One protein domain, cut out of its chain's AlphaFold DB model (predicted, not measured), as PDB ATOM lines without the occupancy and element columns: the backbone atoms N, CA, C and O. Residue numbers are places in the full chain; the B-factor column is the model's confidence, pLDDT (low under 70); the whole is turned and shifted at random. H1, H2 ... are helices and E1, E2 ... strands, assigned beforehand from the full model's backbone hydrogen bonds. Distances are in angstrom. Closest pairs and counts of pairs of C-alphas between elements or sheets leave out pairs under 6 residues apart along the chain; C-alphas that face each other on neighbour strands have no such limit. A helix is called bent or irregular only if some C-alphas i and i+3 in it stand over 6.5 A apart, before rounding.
ATOM      1  N   ASP A  38     130.622 157.057 186.793       87.44
ATOM      2  CA  ASP A  38     131.106 158.169 185.962       87.44
ATOM      3  C   ASP A  38     132.415 158.766 186.485       87.44
ATOM      4  O   ASP A  38     133.334 159.026 185.708       87.44
ATOM      5  N   GLY A  39     132.533 158.912 187.808       90.44
ATOM      6  CA  GLY A  39     133.771 159.351 188.444       90.44
ATOM      7  C   GLY A  39     134.896 158.328 188.275       90.44
ATOM      8  O   GLY A  39     136.021 158.705 187.965       90.44
ATOM      9  N   VAL A  40     134.601 157.028 188.416       92.81
ATOM     10  CA  VAL A  40     135.595 155.962 188.183       92.81
ATOM     11  C   VAL A  40     136.089 155.989 186.739       92.81
ATOM     12  O   VAL A  40     137.294 155.992 186.520       92.81
ATOM     13  N   ARG A  41     135.180 156.108 185.766       92.44
ATOM     14  CA  ARG A  41     135.530 156.219 184.345       92.44
ATOM     15  C   ARG A  41     136.390 157.449 184.050       92.44
ATOM     16  O   ARG A  41     137.273 157.383 183.197       92.44
ATOM     17  N   TYR A  42     136.132 158.567 184.727       94.50
ATOM     18  CA  TYR A  42     136.982 159.750 184.625       94.50
ATOM     19  C   TYR A  42     138.391 159.477 185.170       94.50
ATOM     20  O   TYR A  42     139.365 159.823 184.508       94.50
ATOM     21  N   LEU A  43     138.515 158.818 186.330       95.56
ATOM     22  CA  LEU A  43     139.816 158.442 186.894       95.56
ATOM     23  C   LEU A  43     140.587 157.463 185.999       95.56
ATOM     24  O   LEU A  43     141.795 157.638 185.846       95.56
ATOM     25  N   ASP A  44     139.905 156.499 185.372       95.31
ATOM     26  CA  ASP A  44     140.530 155.564 184.426       95.31
ATOM     27  C   ASP A  44     141.189 156.335 183.272       95.31
ATOM     28  O   ASP A  44     142.343 156.099 182.922       95.31
ATOM     29  N   GLN A  45     140.490 157.328 182.716       95.25
ATOM     30  CA  GLN A  45     141.030 158.149 181.630       95.25
ATOM     31  C   GLN A  45     142.077 159.153 182.092       95.25
ATOM     32  O   GLN A  45     143.008 159.446 181.344       95.25
ATOM     33  N   LEU A  46     141.953 159.672 183.314       96.69
ATOM     34  CA  LEU A  46     142.950 160.556 183.905       96.69
ATOM     35  C   LEU A  46     144.275 159.819 184.132       96.69
ATOM     36  O   LEU A  46     145.332 160.413 183.924       96.69
ATOM     37  N   ALA A  47     144.224 158.535 184.501       96.31
ATOM     38  CA  ALA A  47     145.408 157.717 184.757       96.31
ATOM     39  C   ALA A  47     146.283 157.582 183.501       96.31
ATOM     40  O   ALA A  47     147.506 157.693 183.578       96.31
ATOM     41  N   ASP A  48     145.641 157.432 182.341       95.62
ATOM     42  CA  ASP A  48     146.308 157.384 181.037       95.62
ATOM     43  C   ASP A  48     146.440 158.771 180.375       95.62
ATOM     44  O   ASP A  48     147.097 158.916 179.341       95.62
ATOM     45  N   CYS A  49     145.833 159.798 180.975       96.38
ATOM     46  CA  CYS A  49     145.580 161.120 180.405       96.38
ATOM     47  C   CYS A  49     145.087 161.059 178.953       96.38
ATOM     48  O   CYS A  49     145.707 161.606 178.039       96.38
ATOM     49  N   THR A  50     143.973 160.362 178.746       93.62
ATOM     50  CA  THR A  50     143.293 160.305 177.450       93.62
ATOM     51  C   THR A  50     142.138 161.300 177.439       93.62
ATOM     52  O   THR A  50     141.306 161.309 178.346       93.62
ATOM     53  N   GLY A  51     142.102 162.164 176.430       86.75
ATOM     54  CA  GLY A  51     141.089 163.194 176.270       86.75
ATOM     55  C   GLY A  51     139.717 162.649 175.871       86.75
ATOM     56  O   GLY A  51     139.541 161.478 175.533       86.75
ATOM     57  N   GLY A  52     138.721 163.538 175.884       78.25
ATOM     58  CA  GLY A  52     137.368 163.240 175.397       78.25
ATOM     59  C   GLY A  52     136.344 162.861 176.470       78.25
ATOM     60  O   GLY A  52     135.187 162.622 176.127       78.25
ATOM     61  N   THR A  53     136.726 162.876 177.750       80.25
ATOM     62  CA  THR A  53     135.778 162.782 178.870       80.25
ATOM     63  C   THR A  53     135.837 164.010 179.754       80.25
ATOM     64  O   THR A  53     136.903 164.552 180.055       80.25
ATOM     65  N   SER A  54     134.647 164.395 180.205       89.81
ATOM     66  CA  SER A  54     134.446 165.421 181.207       89.81
ATOM     67  C   SER A  54     133.702 164.837 182.399       89.81
ATOM     68  O   SER A  54     132.806 164.008 182.236       89.81
ATOM     69  N   LEU A  55     134.055 165.294 183.593       92.00
ATOM     70  CA  LEU A  55     133.331 165.017 184.825       92.00
ATOM     71  C   LEU A  55     132.717 166.317 185.335       92.00
ATOM     72  O   LEU A  55     133.417 167.318 185.471       92.00
ATOM     73  N   VAL A  56     131.419 166.297 185.626       90.94
ATOM     74  CA  VAL A  56     130.692 167.453 186.158       90.94
ATOM     75  C   VAL A  56     130.368 167.208 187.624       90.94
ATOM     76  O   VAL A  56     129.655 166.263 187.944       90.94
ATOM     77  N   LEU A  57     130.868 168.069 188.507       86.44
ATOM     78  CA  LEU A  57     130.687 167.990 189.957       86.44
ATOM     79  C   LEU A  57     130.082 169.296 190.478       86.44
ATOM     80  O   LEU A  57     130.379 170.354 189.928       86.44
ATOM     81  N   PRO A  58     129.261 169.273 191.538       84.75
ATOM     82  CA  PRO A  58     128.883 170.509 192.212       84.75
ATOM     83  C   PRO A  58     130.133 171.204 192.764       84.75
ATOM     84  O   PRO A  58     131.035 170.547 193.290       84.75
ATOM     85  N   MET A  59     130.190 172.531 192.653       82.44
ATOM     86  CA  MET A  59     131.280 173.295 193.247       82.44
ATOM     87  C   MET A  59     131.188 173.200 194.777       82.44
ATOM     88  O   MET A  59     130.135 173.513 195.346       82.44
ATOM     89  N   PRO A  60     132.264 172.796 195.474       66.50
ATOM     90  CA  PRO A  60     132.276 172.854 196.928       66.50
ATOM     91  C   PRO A  60     132.110 174.316 197.376       66.50
ATOM     92  O   PRO A  60     132.626 175.223 196.730       66.50
ATOM     93  N   PHE A  61     131.392 174.545 198.478       69.00
ATOM     94  CA  PHE A  61     131.105 175.863 199.081       69.00
ATOM     95  C   PHE A  61     130.034 176.736 198.405       69.00
ATOM     96  O   PHE A  61     129.496 177.612 199.076       69.00
ATOM     97  N   PHE A  62     129.659 176.471 197.150       70.44
ATOM     98  CA  PHE A  62     128.536 177.141 196.473       70.44
ATOM     99  C   PHE A  62     127.435 176.139 196.118       70.44
ATOM    100  O   PHE A  62     127.050 175.962 194.957       70.44
ATOM    101  N   GLU A  63     126.980 175.423 197.147       65.56
ATOM    102  CA  GLU A  63     126.064 174.298 196.994       65.56
ATOM    103  C   GLU A  63     124.775 174.713 196.275       65.56
ATOM    104  O   GLU A  63     124.073 175.632 196.688       65.56
ATOM    105  N   GLY A  64     124.462 174.002 195.189       71.00
ATOM    106  CA  GLY A  64     123.211 174.160 194.447       71.00
ATOM    107  C   GLY A  64     123.195 175.270 193.397       71.00
ATOM    108  O   GLY A  64     122.187 175.393 192.708       71.00
ATOM    109  N   LEU A  65     124.284 176.031 193.232       85.31
ATOM    110  CA  LEU A  65     124.333 177.147 192.282       85.31
ATOM    111  C   LEU A  65     125.328 176.923 191.144       85.31
ATOM    112  O   LEU A  65     124.966 177.048 189.973       85.31
ATOM    113  N   PHE A  66     126.560 176.546 191.487       90.19
ATOM    114  CA  PHE A  66     127.633 176.341 190.520       90.19
ATOM    115  C   PHE A  66     127.989 174.865 190.364       90.19
ATOM    116  O   PHE A  66     128.058 174.098 191.328       90.19
ATOM    117  N   MET A  67     128.292 174.496 189.128       92.44
ATOM    118  CA  MET A  67     128.857 173.208 188.755       92.44
ATOM    119  C   MET A  67     130.247 173.436 188.162       92.44
ATOM    120  O   MET A  67     130.480 174.432 187.481       92.44
ATOM    121  N   ILE A  68     131.162 172.503 188.399       92.56
ATOM    122  CA  ILE A  68     132.483 172.442 187.779       92.56
ATOM    123  C   ILE A  68     132.476 171.295 186.778       92.56
ATOM    124  O   ILE A  68     132.271 170.145 187.157       92.56
ATOM    125  N   GLU A  69     132.754 171.587 185.516       94.62
ATOM    126  CA  GLU A  69     133.137 170.598 184.519       94.62
ATOM    127  C   GLU A  69     134.662 170.505 184.445       94.62
ATOM    128  O   GLU A  69     135.338 171.482 184.138       94.62
ATOM    129  N   SER A  70     135.201 169.319 184.702       95.12
ATOM    130  CA  SER A  70     136.625 169.007 184.578       95.12
ATOM    131  C   SER A  70     136.836 168.154 183.336       95.12
ATOM    132  O   SER A  70     136.256 167.076 183.244       95.12
ATOM    133  N   SER A  71     137.655 168.608 182.394       95.81
ATOM    134  CA  SER A  71     137.871 167.962 181.092       95.81
ATOM    135  C   SER A  71     139.344 167.623 180.881       95.81
ATOM    136  O   SER A  71     140.213 168.449 181.151       95.81
ATOM    137  N   ILE A  72     139.632 166.407 180.414       96.88
ATOM    138  CA  ILE A  72     140.998 165.964 180.096       96.88
ATOM    139  C   ILE A  72     141.297 166.332 178.635       96.88
ATOM    140  O   ILE A  72     140.497 166.024 177.751       96.88
ATOM    141  N   GLN A  73     142.438 166.978 178.382       94.44
ATOM    142  CA  GLN A  73     142.836 167.494 177.059       94.44
ATOM    143  C   GLN A  73     144.006 166.729 176.412       94.44
ATOM    144  O   GLN A  73     144.549 167.202 175.420       94.44
ATOM    145  N   ASP A  74     144.405 165.580 176.968       93.75
ATOM    146  CA  ASP A  74     145.605 164.792 176.624       93.75
ATOM    147  C   ASP A  74     146.948 165.331 177.172       93.75
ATOM    148  O   ASP A  74     147.056 166.385 177.813       93.75
ATOM    149  N   TRP A  75     148.007 164.545 176.948       96.12
ATOM    150  CA  TRP A  75     149.388 164.883 177.276       96.12
ATOM    151  C   TRP A  75     149.927 166.028 176.411       96.12
ATOM    152  O   TRP A  75     149.983 165.945 175.185       96.12
ATOM    153  N   GLN A  76     150.483 167.051 177.057       94.50
ATOM    154  CA  GLN A  76     151.231 168.122 176.409       94.50
ATOM    155  C   GLN A  76     152.574 168.318 177.115       94.50
ATOM    156  O   GLN A  76     152.631 168.584 178.312       94.50
ATOM    157  N   GLN A  77     153.675 168.197 176.363       94.38
ATOM    158  CA  GLN A  77     155.041 168.398 176.879       94.38
ATOM    159  C   GLN A  77     155.358 167.550 178.132       94.38
ATOM    160  O   GLN A  77     156.043 168.002 179.047       94.38
ATOM    161  N   GLY A  78     154.851 166.312 178.180       95.19
ATOM    162  CA  GLY A  78     155.065 165.395 179.307       95.19
ATOM    163  C   GLY A  78     154.225 165.700 180.553       95.19
ATOM    164  O   GLY A  78     154.521 165.168 181.619       95.19
ATOM    165  N   ARG A  79     153.194 166.544 180.434       97.19
ATOM    166  CA  ARG A  79     152.219 166.837 181.492       97.19
ATOM    167  C   ARG A  79     150.802 166.579 181.006       97.19
ATOM    168  O   ARG A  79     150.498 166.867 179.852       97.19
ATOM    169  N   CYS A  80     149.950 166.055 181.873       97.44
ATOM    170  CA  CYS A  80     148.542 165.870 181.562       97.44
ATOM    171  C   CYS A  80     147.795 167.184 181.735       97.44
ATOM    172  O   CYS A  80     147.910 167.823 182.783       97.44
ATOM    173  N   ARG A  81     147.041 167.596 180.715       96.88
ATOM    174  CA  ARG A  81     146.245 168.819 180.786       96.88
ATOM    175  C   ARG A  81     144.823 168.518 181.214       96.88
ATOM    176  O   ARG A  81     144.139 167.709 180.591       96.88
ATOM    177  N   VAL A  82     144.389 169.215 182.256       97.12
ATOM    178  CA  VAL A  82     143.015 169.178 182.753       97.12
ATOM    179  C   VAL A  82     142.497 170.604 182.836       97.12
ATOM    180  O   VAL A  82     143.141 171.471 183.419       97.12
ATOM    181  N   GLU A  83     141.341 170.862 182.237       96.88
ATOM    182  CA  GLU A  83     140.702 172.177 182.268       96.88
ATOM    183  C   GLU A  83     139.418 172.107 183.076       96.88
ATOM    184  O   GLU A  83     138.563 171.251 182.831       96.88
ATOM    185  N   HIS A  84     139.282 173.033 184.017       95.56
ATOM    186  CA  HIS A  84     138.114 173.174 184.863       95.56
ATOM    187  C   HIS A  84     137.343 174.418 184.443       95.56
ATOM    188  O   HIS A  84     137.831 175.546 184.566       95.56
ATOM    189  N   HIS A  85     136.123 174.197 183.978       95.69
ATOM    190  CA  HIS A  85     135.170 175.243 183.666       95.69
ATOM    191  C   HIS A  85     134.063 175.238 184.707       95.69
ATOM    192  O   HIS A  85     133.636 174.185 185.170       95.69
ATOM    193  N   VAL A  86     133.583 176.415 185.066       94.56
ATOM    194  CA  VAL A  86     132.461 176.602 185.979       94.56
ATOM    195  C   VAL A  86     131.261 177.130 185.207       94.56
ATOM    196  O   VAL A  86     131.412 177.864 184.229       94.56
ATOM    197  N   PHE A  87     130.066 176.735 185.624       93.50
ATOM    198  CA  PHE A  87     128.813 177.232 185.070       93.50
ATOM    199  C   PHE A  87     127.717 177.252 186.134       93.50
ATOM    200  O   PHE A  87     127.769 176.505 187.115       93.50
ATOM    201  N   LEU A  88     126.710 178.099 185.926       90.69
ATOM    202  CA  LEU A  88     125.495 178.116 186.739       90.69
ATOM    203  C   LEU A  88     124.599 176.937 186.360       90.69
ATOM    204  O   LEU A  88     124.370 176.688 185.179       90.69
ATOM    205  N   ILE A  89     124.015 176.255 187.344       88.31
ATOM    206  CA  ILE A  89     123.145 175.089 187.106       88.31
ATOM    207  C   ILE A  89     121.963 175.396 186.165       88.31
ATOM    208  O   ILE A  89     121.503 174.517 185.437       88.31
ATOM    209  N   HIS A  90     121.495 176.647 186.149       84.94
ATOM    210  CA  HIS A  90     120.399 177.118 185.298       84.94
ATOM    211  C   HIS A  90     120.846 177.637 183.919       84.94
ATOM    212  O   HIS A  90     119.984 177.922 183.093       84.94
ATOM    213  N   GLN A  91     122.155 177.742 183.667       88.62
ATOM    214  CA  GLN A  91     122.752 178.170 182.392       88.62
ATOM    215  C   GLN A  91     123.959 177.274 182.017       88.62
ATOM    216  O   GLN A  91     125.094 177.754 181.931       88.62
ATOM    217  N   PRO A  92     123.771 175.951 181.835       88.88
ATOM    218  CA  PRO A  92     124.869 175.000 181.617       88.88
ATOM    219  C   PRO A  92     125.662 175.204 180.318       88.88
ATOM    220  O   PRO A  92     126.778 174.698 180.175       88.88
ATOM    221  N   GLU A  93     125.100 175.929 179.358       90.12
ATOM    222  CA  GLU A  93     125.748 176.323 178.113       90.12
ATOM    223  C   GLU A  93     126.805 177.419 178.302       90.12
ATOM    224  O   GLU A  93     127.740 177.511 177.502       90.12
ATOM    225  N   ARG A  94     126.691 178.231 179.361       92.06
ATOM    226  CA  ARG A  94     127.621 179.322 179.657       92.06
ATOM    227  C   ARG A  94     128.709 178.839 180.610       92.06
ATOM    228  O   ARG A  94     128.613 178.970 181.827       92.06
ATOM    229  N   LYS A  95     129.763 178.280 180.023       93.81
ATOM    230  CA  LYS A  95     130.943 177.785 180.738       93.81
ATOM    231  C   LYS A  95     132.044 178.836 180.755       93.81
ATOM    232  O   LYS A  95     132.440 179.338 179.706       93.81
ATOM    233  N   VAL A  96     132.564 179.120 181.940       95.44
ATOM    234  CA  VAL A  96     133.654 180.072 182.160       95.44
ATOM    235  C   VAL A  96     134.886 179.308 182.642       95.44
ATOM    236  O   VAL A  96     134.759 178.478 183.545       95.44
ATOM    237  N   PRO A  97     136.081 179.535 182.074       95.19
ATOM    238  CA  PRO A  97     137.290 178.889 182.566       95.19
ATOM    239  C   PRO A  97     137.624 179.348 183.989       95.19
ATOM    240  O   PRO A  97     137.767 180.540 184.248       95.19
ATOM    241  N   MET A  98     137.773 178.395 184.908       94.88
ATOM    242  CA  MET A  98     138.138 178.656 186.303       94.88
ATOM    243  C   MET A  98     139.610 178.336 186.562       94.88
ATOM    244  O   MET A  98     140.291 179.062 187.285       94.88
ATOM    245  N   MET A  99     140.102 177.224 186.018       95.44
ATOM    246  CA  MET A  99     141.436 176.722 186.328       95.44
ATOM    247  C   MET A  99     141.958 175.812 185.220       95.44
ATOM    248  O   MET A  99     141.235 174.943 184.735       95.44
ATOM    249  N   PHE A 100     143.230 175.975 184.865       96.75
ATOM    250  CA  PHE A 100     143.931 175.115 183.912       96.75
ATOM    251  C   PHE A 100     145.077 174.401 184.620       96.75
ATOM    252  O   PHE A 100     145.996 175.050 185.102       96.75
ATOM    253  N   CYS A 101     145.041 173.077 184.683       97.38
ATOM    254  CA  CYS A 101     146.045 172.274 185.366       97.38
ATOM    255  C   CYS A 101     146.939 171.520 184.376       97.38
ATOM    256  O   CYS A 101     146.470 170.938 183.398       97.38
ATOM    257  N   HIS A 102     148.239 171.505 184.661       97.62
ATOM    258  CA  HIS A 102     149.280 170.809 183.908       97.62
ATOM    259  C   HIS A 102     149.986 169.795 184.814       97.62
ATOM    260  O   HIS A 102     151.125 170.006 185.263       97.62
ATOM    261  N   HIS A 103     149.301 168.681 185.065       97.75
ATOM    262  CA  HIS A 103     149.711 167.681 186.037       97.75
ATOM    263  C   HIS A 103     150.934 166.889 185.596       97.75
ATOM    264  O   HIS A 103     151.027 166.416 184.459       97.75
ATOM    265  N   ARG A 104     151.881 166.705 186.512       97.94
ATOM    266  CA  ARG A 104     153.019 165.807 186.283       97.94
ATOM    267  C   ARG A 104     152.600 164.339 186.438       97.94
ATOM    268  O   ARG A 104     151.635 164.063 187.154       97.94
ATOM    269  N   PRO A 105     153.341 163.382 185.847       97.44
ATOM    270  CA  PRO A 105     153.054 161.957 186.015       97.44
ATOM    271  C   PRO A 105     152.973 161.514 187.485       97.44
ATOM    272  O   PRO A 105     152.101 160.731 187.848       97.44
ATOM    273  N   GLU A 106     153.835 162.045 188.358       96.75
ATOM    274  CA  GLU A 106     153.810 161.726 189.787       96.75
ATOM    275  C   GLU A 106     152.589 162.287 190.526       96.75
ATOM    276  O   GLU A 106     152.204 161.723 191.549       96.75
ATOM    277  N   THR A 107     151.996 163.377 190.032       97.44
ATOM    278  CA  THR A 107     150.756 163.949 190.570       97.44
ATOM    279  C   THR A 107     149.574 163.094 190.136       97.44
ATOM    280  O   THR A 107     148.782 162.686 190.985       97.44
ATOM    281  N   LEU A 108     149.505 162.737 188.847       96.88
ATOM    282  CA  LEU A 108     148.470 161.843 188.316       96.88
ATOM    283  C   LEU A 108     148.439 160.512 189.058       96.88
ATOM    284  O   LEU A 108     147.374 160.091 189.492       96.88
ATOM    285  N   ALA A 109     149.606 159.911 189.309       97.12
ATOM    286  CA  ALA A 109     149.703 158.657 190.049       97.12
ATOM    287  C   ALA A 109     149.057 158.717 191.446       97.12
ATOM    288  O   ALA A 109     148.610 157.691 191.942       97.12
ATOM    289  N   ILE A 110     149.005 159.896 192.082       96.56
ATOM    290  CA  ILE A 110     148.304 160.094 193.360       96.56
ATOM    291  C   ILE A 110     146.818 160.388 193.129       96.56
ATOM    292  O   ILE A 110     145.970 159.878 193.857       96.56
ATOM    293  N   MET A 111     146.492 161.212 192.126       95.75
ATOM    294  CA  MET A 111     145.107 161.546 191.765       95.75
ATOM    295  C   MET A 111     144.305 160.320 191.313       95.75
ATOM    296  O   MET A 111     143.082 160.336 191.408       95.75
ATOM    297  N   THR A 112     144.980 159.267 190.853       96.56
ATOM    298  CA  THR A 112     144.379 158.019 190.370       96.56
ATOM    299  C   THR A 112     144.886 156.791 191.132       96.56
ATOM    300  O   THR A 112     144.999 155.709 190.557       96.56
ATOM    301  N   ASP A 113     145.239 156.931 192.413       96.62
ATOM    302  CA  ASP A 113     145.581 155.782 193.257       96.62
ATOM    303  C   ASP A 113     144.338 155.073 193.825       96.62
ATOM    304  O   ASP A 113     143.200 155.521 193.673       96.62
ATOM    305  N   GLU A 114     144.543 153.938 194.502       96.50
ATOM    306  CA  GLU A 114     143.445 153.136 195.062       96.50
ATOM    307  C   GLU A 114     142.544 153.935 196.017       96.50
ATOM    308  O   GLU A 114     141.328 153.734 196.015       96.50
ATOM    309  N   ILE A 115     143.116 154.879 196.774       94.44
ATOM    310  CA  ILE A 115     142.366 155.754 197.684       94.44
ATOM    311  C   ILE A 115     141.442 156.673 196.880       94.44
ATOM    312  O   ILE A 115     140.262 156.783 197.212       94.44
ATOM    313  N   ALA A 116     141.934 157.300 195.808       93.62
ATOM    314  CA  ALA A 116     141.111 158.148 194.945       93.62
ATOM    315  C   ALA A 116     139.941 157.368 194.324       93.62
ATOM    316  O   ALA A 116     138.802 157.851 194.318       93.62
ATOM    317  N   TYR A 117     140.188 156.134 193.873       94.88
ATOM    318  CA  TYR A 117     139.131 155.258 193.367       94.88
ATOM    319  C   TYR A 117     138.117 154.876 194.451       94.88
ATOM    320  O   TYR A 117     136.914 154.885 194.188       94.88
ATOM    321  N   GLU A 118     138.553 154.539 195.666       93.06
ATOM    322  CA  GLU A 118     137.647 154.200 196.770       93.06
ATOM    323  C   GLU A 118     136.784 155.396 197.189       93.06
ATOM    324  O   GLU A 118     135.563 155.263 197.331       93.06
ATOM    325  N   GLN A 119     137.385 156.578 197.337       90.62
ATOM    326  CA  GLN A 119     136.662 157.807 197.667       90.62
ATOM    327  C   GLN A 119     135.637 158.149 196.579       90.62
ATOM    328  O   GLN A 119     134.488 158.449 196.894       90.62
ATOM    329  N   THR A 120     136.005 157.996 195.306       89.38
ATOM    330  CA  THR A 120     135.103 158.226 194.167       89.38
ATOM    331  C   THR A 120     133.945 157.231 194.114       89.38
ATOM    332  O   THR A 120     132.803 157.631 193.888       89.38
ATOM    333  N   ARG A 121     134.203 155.939 194.362       90.25
ATOM    334  CA  ARG A 121     133.157 154.898 194.398       90.25
ATOM    335  C   ARG A 121     132.201 155.070 195.571       90.25
ATOM    336  O   ARG A 121     131.012 154.803 195.438       90.25
ATOM    337  N   SER A 122     132.726 155.456 196.729       86.75
ATOM    338  CA  SER A 122     131.949 155.564 197.967       86.75
ATOM    339  C   SER A 122     131.288 156.931 198.159       86.75
ATOM    340  O   SER A 122     130.402 157.054 199.006       86.75
ATOM    341  N   GLY A 123     131.742 157.956 197.430       82.81
ATOM    342  CA  GLY A 123     131.385 159.358 197.658       82.81
ATOM    343  C   GLY A 123     131.910 159.917 198.987       82.81
ATOM    344  O   GLY A 123     131.491 160.992 199.413       82.81
ATOM    345  N   ARG A 124     132.789 159.187 199.689       83.19
ATOM    346  CA  ARG A 124     133.317 159.570 201.004       83.19
ATOM    347  C   ARG A 124     134.714 160.148 200.852       83.19
ATOM    348  O   ARG A 124     135.703 159.429 200.945       83.19
ATOM    349  N   PHE A 125     134.784 161.454 200.643       82.50
ATOM    350  CA  PHE A 125     136.050 162.165 200.517       82.50
ATOM    351  C   PHE A 125     136.635 162.490 201.886       82.50
ATOM    352  O   PHE A 125     135.945 162.983 202.780       82.50
ATOM    353  N   SER A 126     137.928 162.234 202.037       84.44
ATOM    354  CA  SER A 126     138.703 162.663 203.194       84.44
ATOM    355  C   SER A 126     139.981 163.326 202.719       84.44
ATOM    356  O   SER A 126     140.653 162.798 201.833       84.44
ATOM    357  N   PHE A 127     140.323 164.441 203.350       85.75
ATOM    358  CA  PHE A 127     141.560 165.166 203.117       85.75
ATOM    359  C   PHE A 127     142.153 165.566 204.471       85.75
ATOM    360  O   PHE A 127     141.477 166.210 205.276       85.75
ATOM    361  N   ASP A 128     143.403 165.188 204.731       88.81
ATOM    362  CA  ASP A 128     144.165 165.619 205.906       88.81
ATOM    363  C   ASP A 128     145.495 166.222 205.455       88.81
ATOM    364  O   ASP A 128     146.395 165.510 205.023       88.81
ATOM    365  N   SER A 129     145.673 167.533 205.616       85.62
ATOM    366  CA  SER A 129     146.907 168.229 205.220       85.62
ATOM    367  C   SER A 129     148.163 167.770 205.973       85.62
ATOM    368  O   SER A 129     149.279 168.118 205.580       85.62
ATOM    369  N   ARG A 130     148.014 166.987 207.050       93.69
ATOM    370  CA  ARG A 130     149.125 166.340 207.766       93.69
ATOM    371  C   ARG A 130     149.524 165.001 207.144       93.69
ATOM    372  O   ARG A 130     150.605 164.504 207.444       93.69
ATOM    373  N   ASN A 131     148.667 164.410 206.312       94.31
ATOM    374  CA  ASN A 131     148.994 163.240 205.514       94.31
ATOM    375  C   ASN A 131     149.865 163.666 204.322       94.31
ATOM    376  O   ASN A 131     149.534 164.601 203.594       94.31
ATOM    377  N   ASP A 132     150.986 162.976 204.102       96.00
ATOM    378  CA  ASP A 132     151.925 163.330 203.034       96.00
ATOM    379  C   ASP A 132     151.324 163.236 201.627       96.00
ATOM    380  O   ASP A 132     151.679 164.037 200.762       96.00
ATOM    381  N   ARG A 133     150.409 162.293 201.388       94.06
ATOM    382  CA  ARG A 133     149.708 162.138 200.108       94.06
ATOM    383  C   ARG A 133     148.866 163.374 199.801       94.06
ATOM    384  O   ARG A 133     149.019 163.988 198.748       94.06
ATOM    385  N   ASP A 134     148.025 163.752 200.752       92.56
ATOM    386  CA  ASP A 134     147.070 164.848 200.613       92.56
ATOM    387  C   ASP A 134     147.792 166.198 200.564       92.56
ATOM    388  O   ASP A 134     147.469 167.060 199.747       92.56
ATOM    389  N   ARG A 135     148.863 166.356 201.351       95.69
ATOM    390  CA  ARG A 135     149.764 167.510 201.262       95.69
ATOM    391  C   ARG A 135     150.403 167.635 199.878       95.69
ATOM    392  O   ARG A 135     150.473 168.738 199.343       95.69
ATOM    393  N   ARG A 136     150.867 166.530 199.280       95.25
ATOM    394  CA  ARG A 136     151.429 166.539 197.917       95.25
ATOM    395  C   ARG A 136     150.382 166.918 196.874       95.25
ATOM    396  O   ARG A 136     150.702 167.731 196.015       95.25
ATOM    397  N   LEU A 137     149.157 166.397 196.977       93.88
ATOM    398  CA  LEU A 137     148.047 166.809 196.111       93.88
ATOM    399  C   LEU A 137     147.755 168.307 196.248       93.88
ATOM    400  O   LEU A 137     147.684 169.009 195.248       93.88
ATOM    401  N   SER A 138     147.657 168.818 197.476       92.88
ATOM    402  CA  SER A 138     147.402 170.241 197.726       92.88
ATOM    403  C   SER A 138     148.497 171.146 197.167       92.88
ATOM    404  O   SER A 138     148.195 172.193 196.596       92.88
ATOM    405  N   ASN A 139     149.763 170.750 197.315       94.88
ATOM    406  CA  ASN A 139     150.881 171.491 196.739       94.88
ATOM    407  C   ASN A 139     150.826 171.451 195.209       94.88
ATOM    408  O   ASN A 139     150.985 172.487 194.577       94.88
ATOM    409  N   ALA A 140     150.531 170.293 194.613       94.50
ATOM    410  CA  ALA A 140     150.393 170.174 193.165       94.50
ATOM    411  C   ALA A 140     149.266 171.059 192.616       94.50
ATOM    412  O   ALA A 140     149.465 171.714 191.601       94.50
ATOM    413  N   MET A 141     148.129 171.172 193.311       91.56
ATOM    414  CA  MET A 141     147.069 172.110 192.915       91.56
ATOM    415  C   MET A 141     147.538 173.571 192.904       91.56
ATOM    416  O   MET A 141     147.044 174.358 192.110       91.56
ATOM    417  N   THR A 142     148.487 173.942 193.767       92.81
ATOM    418  CA  THR A 142     149.056 175.301 193.798       92.81
ATOM    419  C   THR A 142     150.142 175.492 192.737       92.81
ATOM    420  O   THR A 142     150.219 176.541 192.110       92.81
ATOM    421  N   ASP A 143     150.986 174.479 192.537       96.38
ATOM    422  CA  ASP A 143     152.192 174.566 191.708       96.38
ATOM    423  C   ASP A 143     151.944 174.230 190.229       96.38
ATOM    424  O   ASP A 143     152.771 174.546 189.369       96.38
ATOM    425  N   GLU A 144     150.869 173.500 189.928       97.25
ATOM    426  CA  GLU A 144     150.599 172.926 188.604       97.25
ATOM    427  C   GLU A 144     149.329 173.473 187.955       97.25
ATOM    428  O   GLU A 144     149.053 173.099 186.816       97.25
ATOM    429  N   CYS A 145     148.577 174.341 188.636       96.81
ATOM    430  CA  CYS A 145     147.339 174.904 188.114       96.81
ATOM    431  C   CYS A 145     147.357 176.435 188.053       96.81
ATOM    432  O   CYS A 145     147.675 177.113 189.027       96.81
ATOM    433  N   ASP A 146     146.914 176.966 186.918       96.44
ATOM    434  CA  ASP A 146     146.715 178.389 186.676       96.44
ATOM    435  C   ASP A 146     145.248 178.754 186.936       96.44
ATOM    436  O   ASP A 146     144.358 178.475 186.124       96.44
ATOM    437  N   PHE A 147     144.989 179.372 188.089       93.44
ATOM    438  CA  PHE A 147     143.657 179.837 188.473       93.44
ATOM    439  C   PHE A 147     143.303 181.158 187.780       93.44
ATOM    440  O   PHE A 147     144.130 182.065 187.703       93.44
ATOM    441  N   GLN A 148     142.061 181.281 187.314       94.62
ATOM    442  CA  GLN A 148     141.522 182.483 186.680       94.62
ATOM    443  C   GLN A 148     140.729 183.293 187.714       94.62
ATOM    444  O   GLN A 148     139.539 183.057 187.879       94.62
ATOM    445  N   PRO A 149     141.338 184.243 188.445       85.38
ATOM    446  CA  PRO A 149     140.721 184.855 189.629       85.38
ATOM    447  C   PRO A 149     139.425 185.625 189.353       85.38
ATOM    448  O   PRO A 149     138.629 185.829 190.266       85.38
ATOM    449  N   ASP A 150     139.208 186.034 188.106       89.00
ATOM    450  CA  ASP A 150     138.068 186.847 187.701       89.00
ATOM    451  C   ASP A 150     136.869 186.021 187.209       89.00
ATOM    452  O   ASP A 150     135.863 186.606 186.819       89.00
ATOM    453  N   TRP A 151     136.915 184.682 187.280       90.62
ATOM    454  CA  TRP A 151     135.828 183.824 186.786       90.62
ATOM    455  C   TRP A 151     134.462 184.152 187.411       90.62
ATOM    456  O   TRP A 151     133.442 184.017 186.746       90.62
ATOM    457  N   MET A 152     134.419 184.599 188.674       87.75
ATOM    458  CA  MET A 152     133.161 184.963 189.344       87.75
ATOM    459  C   MET A 152     132.535 186.239 188.776       87.75
ATOM    460  O   MET A 152     131.313 186.352 188.770       87.75
ATOM    461  N   LYS A 153     133.347 187.184 188.279       89.69
ATOM    462  CA  LYS A 153     132.843 188.431 187.678       89.69
ATOM    463  C   LYS A 153     132.018 188.146 186.431       89.69
ATOM    464  O   LYS A 153     131.045 188.837 186.162       89.69
ATOM    465  N   GLU A 154     132.357 187.071 185.727       88.44
ATOM    466  CA  GLU A 154     131.605 186.598 184.569       88.44
ATOM    467  C   GLU A 154     130.184 186.133 184.921       88.44
ATOM    468  O   GLU A 154     129.420 185.869 184.003       88.44
ATOM    469  N   PHE A 155     129.812 186.030 186.200       87.38
ATOM    470  CA  PHE A 155     128.454 185.691 186.646       87.38
ATOM    471  C   PHE A 155     127.839 186.749 187.569       87.38
ATOM    472  O   PHE A 155     126.752 186.525 188.088       87.38
ATOM    473  N   GLU A 156     128.506 187.883 187.808       86.56
ATOM    474  CA  GLU A 156     128.064 188.887 188.790       86.56
ATOM    475  C   GLU A 156     126.645 189.388 188.484       86.56
ATOM    476  O   GLU A 156     125.774 189.334 189.349       86.56
ATOM    477  N   GLU A 157     126.380 189.740 187.223       82.88
ATOM    478  CA  GLU A 157     125.043 190.141 186.777       82.88
ATOM    479  C   GLU A 157     124.013 189.020 186.988       82.88
ATOM    480  O   GLU A 157     122.921 189.272 187.491       82.88
ATOM    481  N   ASP A 158     124.335 187.768 186.654       83.38
ATOM    482  CA  ASP A 158     123.404 186.644 186.821       83.38
ATOM    483  C   ASP A 158     123.062 186.390 188.291       83.38
ATOM    484  O   ASP A 158     121.920 186.070 188.616       83.38
ATOM    485  N   LEU A 159     124.038 186.555 189.185       81.62
ATOM    486  CA  LEU A 159     123.849 186.405 190.625       81.62
ATOM    487  C   LEU A 159     122.927 187.487 191.194       81.62
ATOM    488  O   LEU A 159     122.076 187.172 192.024       81.62
ATOM    489  N   GLU A 160     123.029 188.731 190.715       82.38
ATOM    490  CA  GLU A 160     122.130 189.823 191.117       82.38
ATOM    491  C   GLU A 160     120.664 189.546 190.738       82.38
ATOM    492  O   GLU A 160     119.747 189.897 191.482       82.38
ATOM    493  N   HIS A 161     120.427 188.877 189.605       75.00
ATOM    494  CA  HIS A 161     119.078 188.550 189.130       75.00
ATOM    495  C   HIS A 161     118.446 187.348 189.849       75.00
ATOM    496  O   HIS A 161     117.244 187.120 189.706       75.00
ATOM    497  N   LEU A 162     119.230 186.575 190.606       68.69
ATOM    498  CA  LEU A 162     118.762 185.386 191.320       68.69
ATOM    499  C   LEU A 162     118.218 185.677 192.734       68.69
ATOM    500  O   LEU A 162     117.798 184.736 193.401       68.69
TER     501      LEU A 162
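This is residues 38 to 162 of the 164 residues of an uncharacterized protein of Leptolyngbya sp. LCM1.Bin17 (UniProt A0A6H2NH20). A twisted wall of five antiparallel strands has H1 packed lengthwise over E1 and E2 and H4 on the same face, beside the strands near E4 and E5. H2 packs between H1 and H4 near the E2-E3 turn, H3 packs on H1, and H5 lies toward the other end of the longest axis. The 125 printed residues hold five named helices and five named strands, in the order H1 E1 E2 E3 E4 H2 H3 H4 E5 H5; the sheet order is E1 E2 E3 E4 E5. The class is mixed, helices and strands, and the whole is compact, with a radius of gyration of the C-alphas of 15.1 A and spans of 43 by 32 by 26 A.

Strands E1 (54 to 58), E2 (66 to 76), E3 (79 to 88) and E4 (96 to 103) form a meander, each the antiparallel neighbour of the one before. Within hydrogen-bond range are N 55 and O 70 of the hairpin E1 and E2, 2.9 A, N 71 and O 83 of the hairpin E2 and E3, 2.8 A, and N 82 and O 101 of the hairpin E3 and E4, 2.9 A. E5 (145 to 147) is antiparallel to E4, with N 146 and O 100 at 2.8 A. H1 (38 to 48) lies over E1 and E2 at a height over the sheet of 9.2 A and runs along the strands, at 20 degrees to E2 on the local plane; the closest C-alphas of H1 and E1 are Tyr 42 and Leu 55, 6.4 A. H4 (132 to 143) is on the same face as H1, at a height over the sheet of 7.5 A, over none of the strands. H2 (105 to 111) only grazes the sheet. H2 touches H1 at a shallow tilt of 16 degrees, opposite ways, closest at C-alphas 47 and 108, 6.3 A. H2 touches H4 at a steep tilt of 62 degrees, closest at C-alphas 107 and 140, 6.8 A. H3 (114 to 122) is not on the sheet and touches H1, closest at C-alphas 39 and 120, 6.0 A. H5 (153 to 161) is on the sheet and touches no helix; C-alphas 96 and 154, its closest to E4, are 7.3 A apart. Every O i to N i+4 pair is within hydrogen-bond range in H3 and H4, against 6 of 7 in H1, 2 of 3 in H2 and 3 of 5 in H5.

H1, 16.0 A long, begins at C-alpha 38 (131.106, 158.169, 185.962). E2 measures 28.7 A, E3 29.5 A, E4 20.6 A and H4 16.0 A. H5 is irregular, C-alphas 154 and 157 being 7.8 A apart, and ends at C-alpha 161 (119.078, 188.550, 189.130).

The C-alphas farthest apart, Gly 78 and His 161, are 43.9 A apart. The printed part has no cut and no long link. Residues 60 to 61, 63 and 162 have pLDDT under 70.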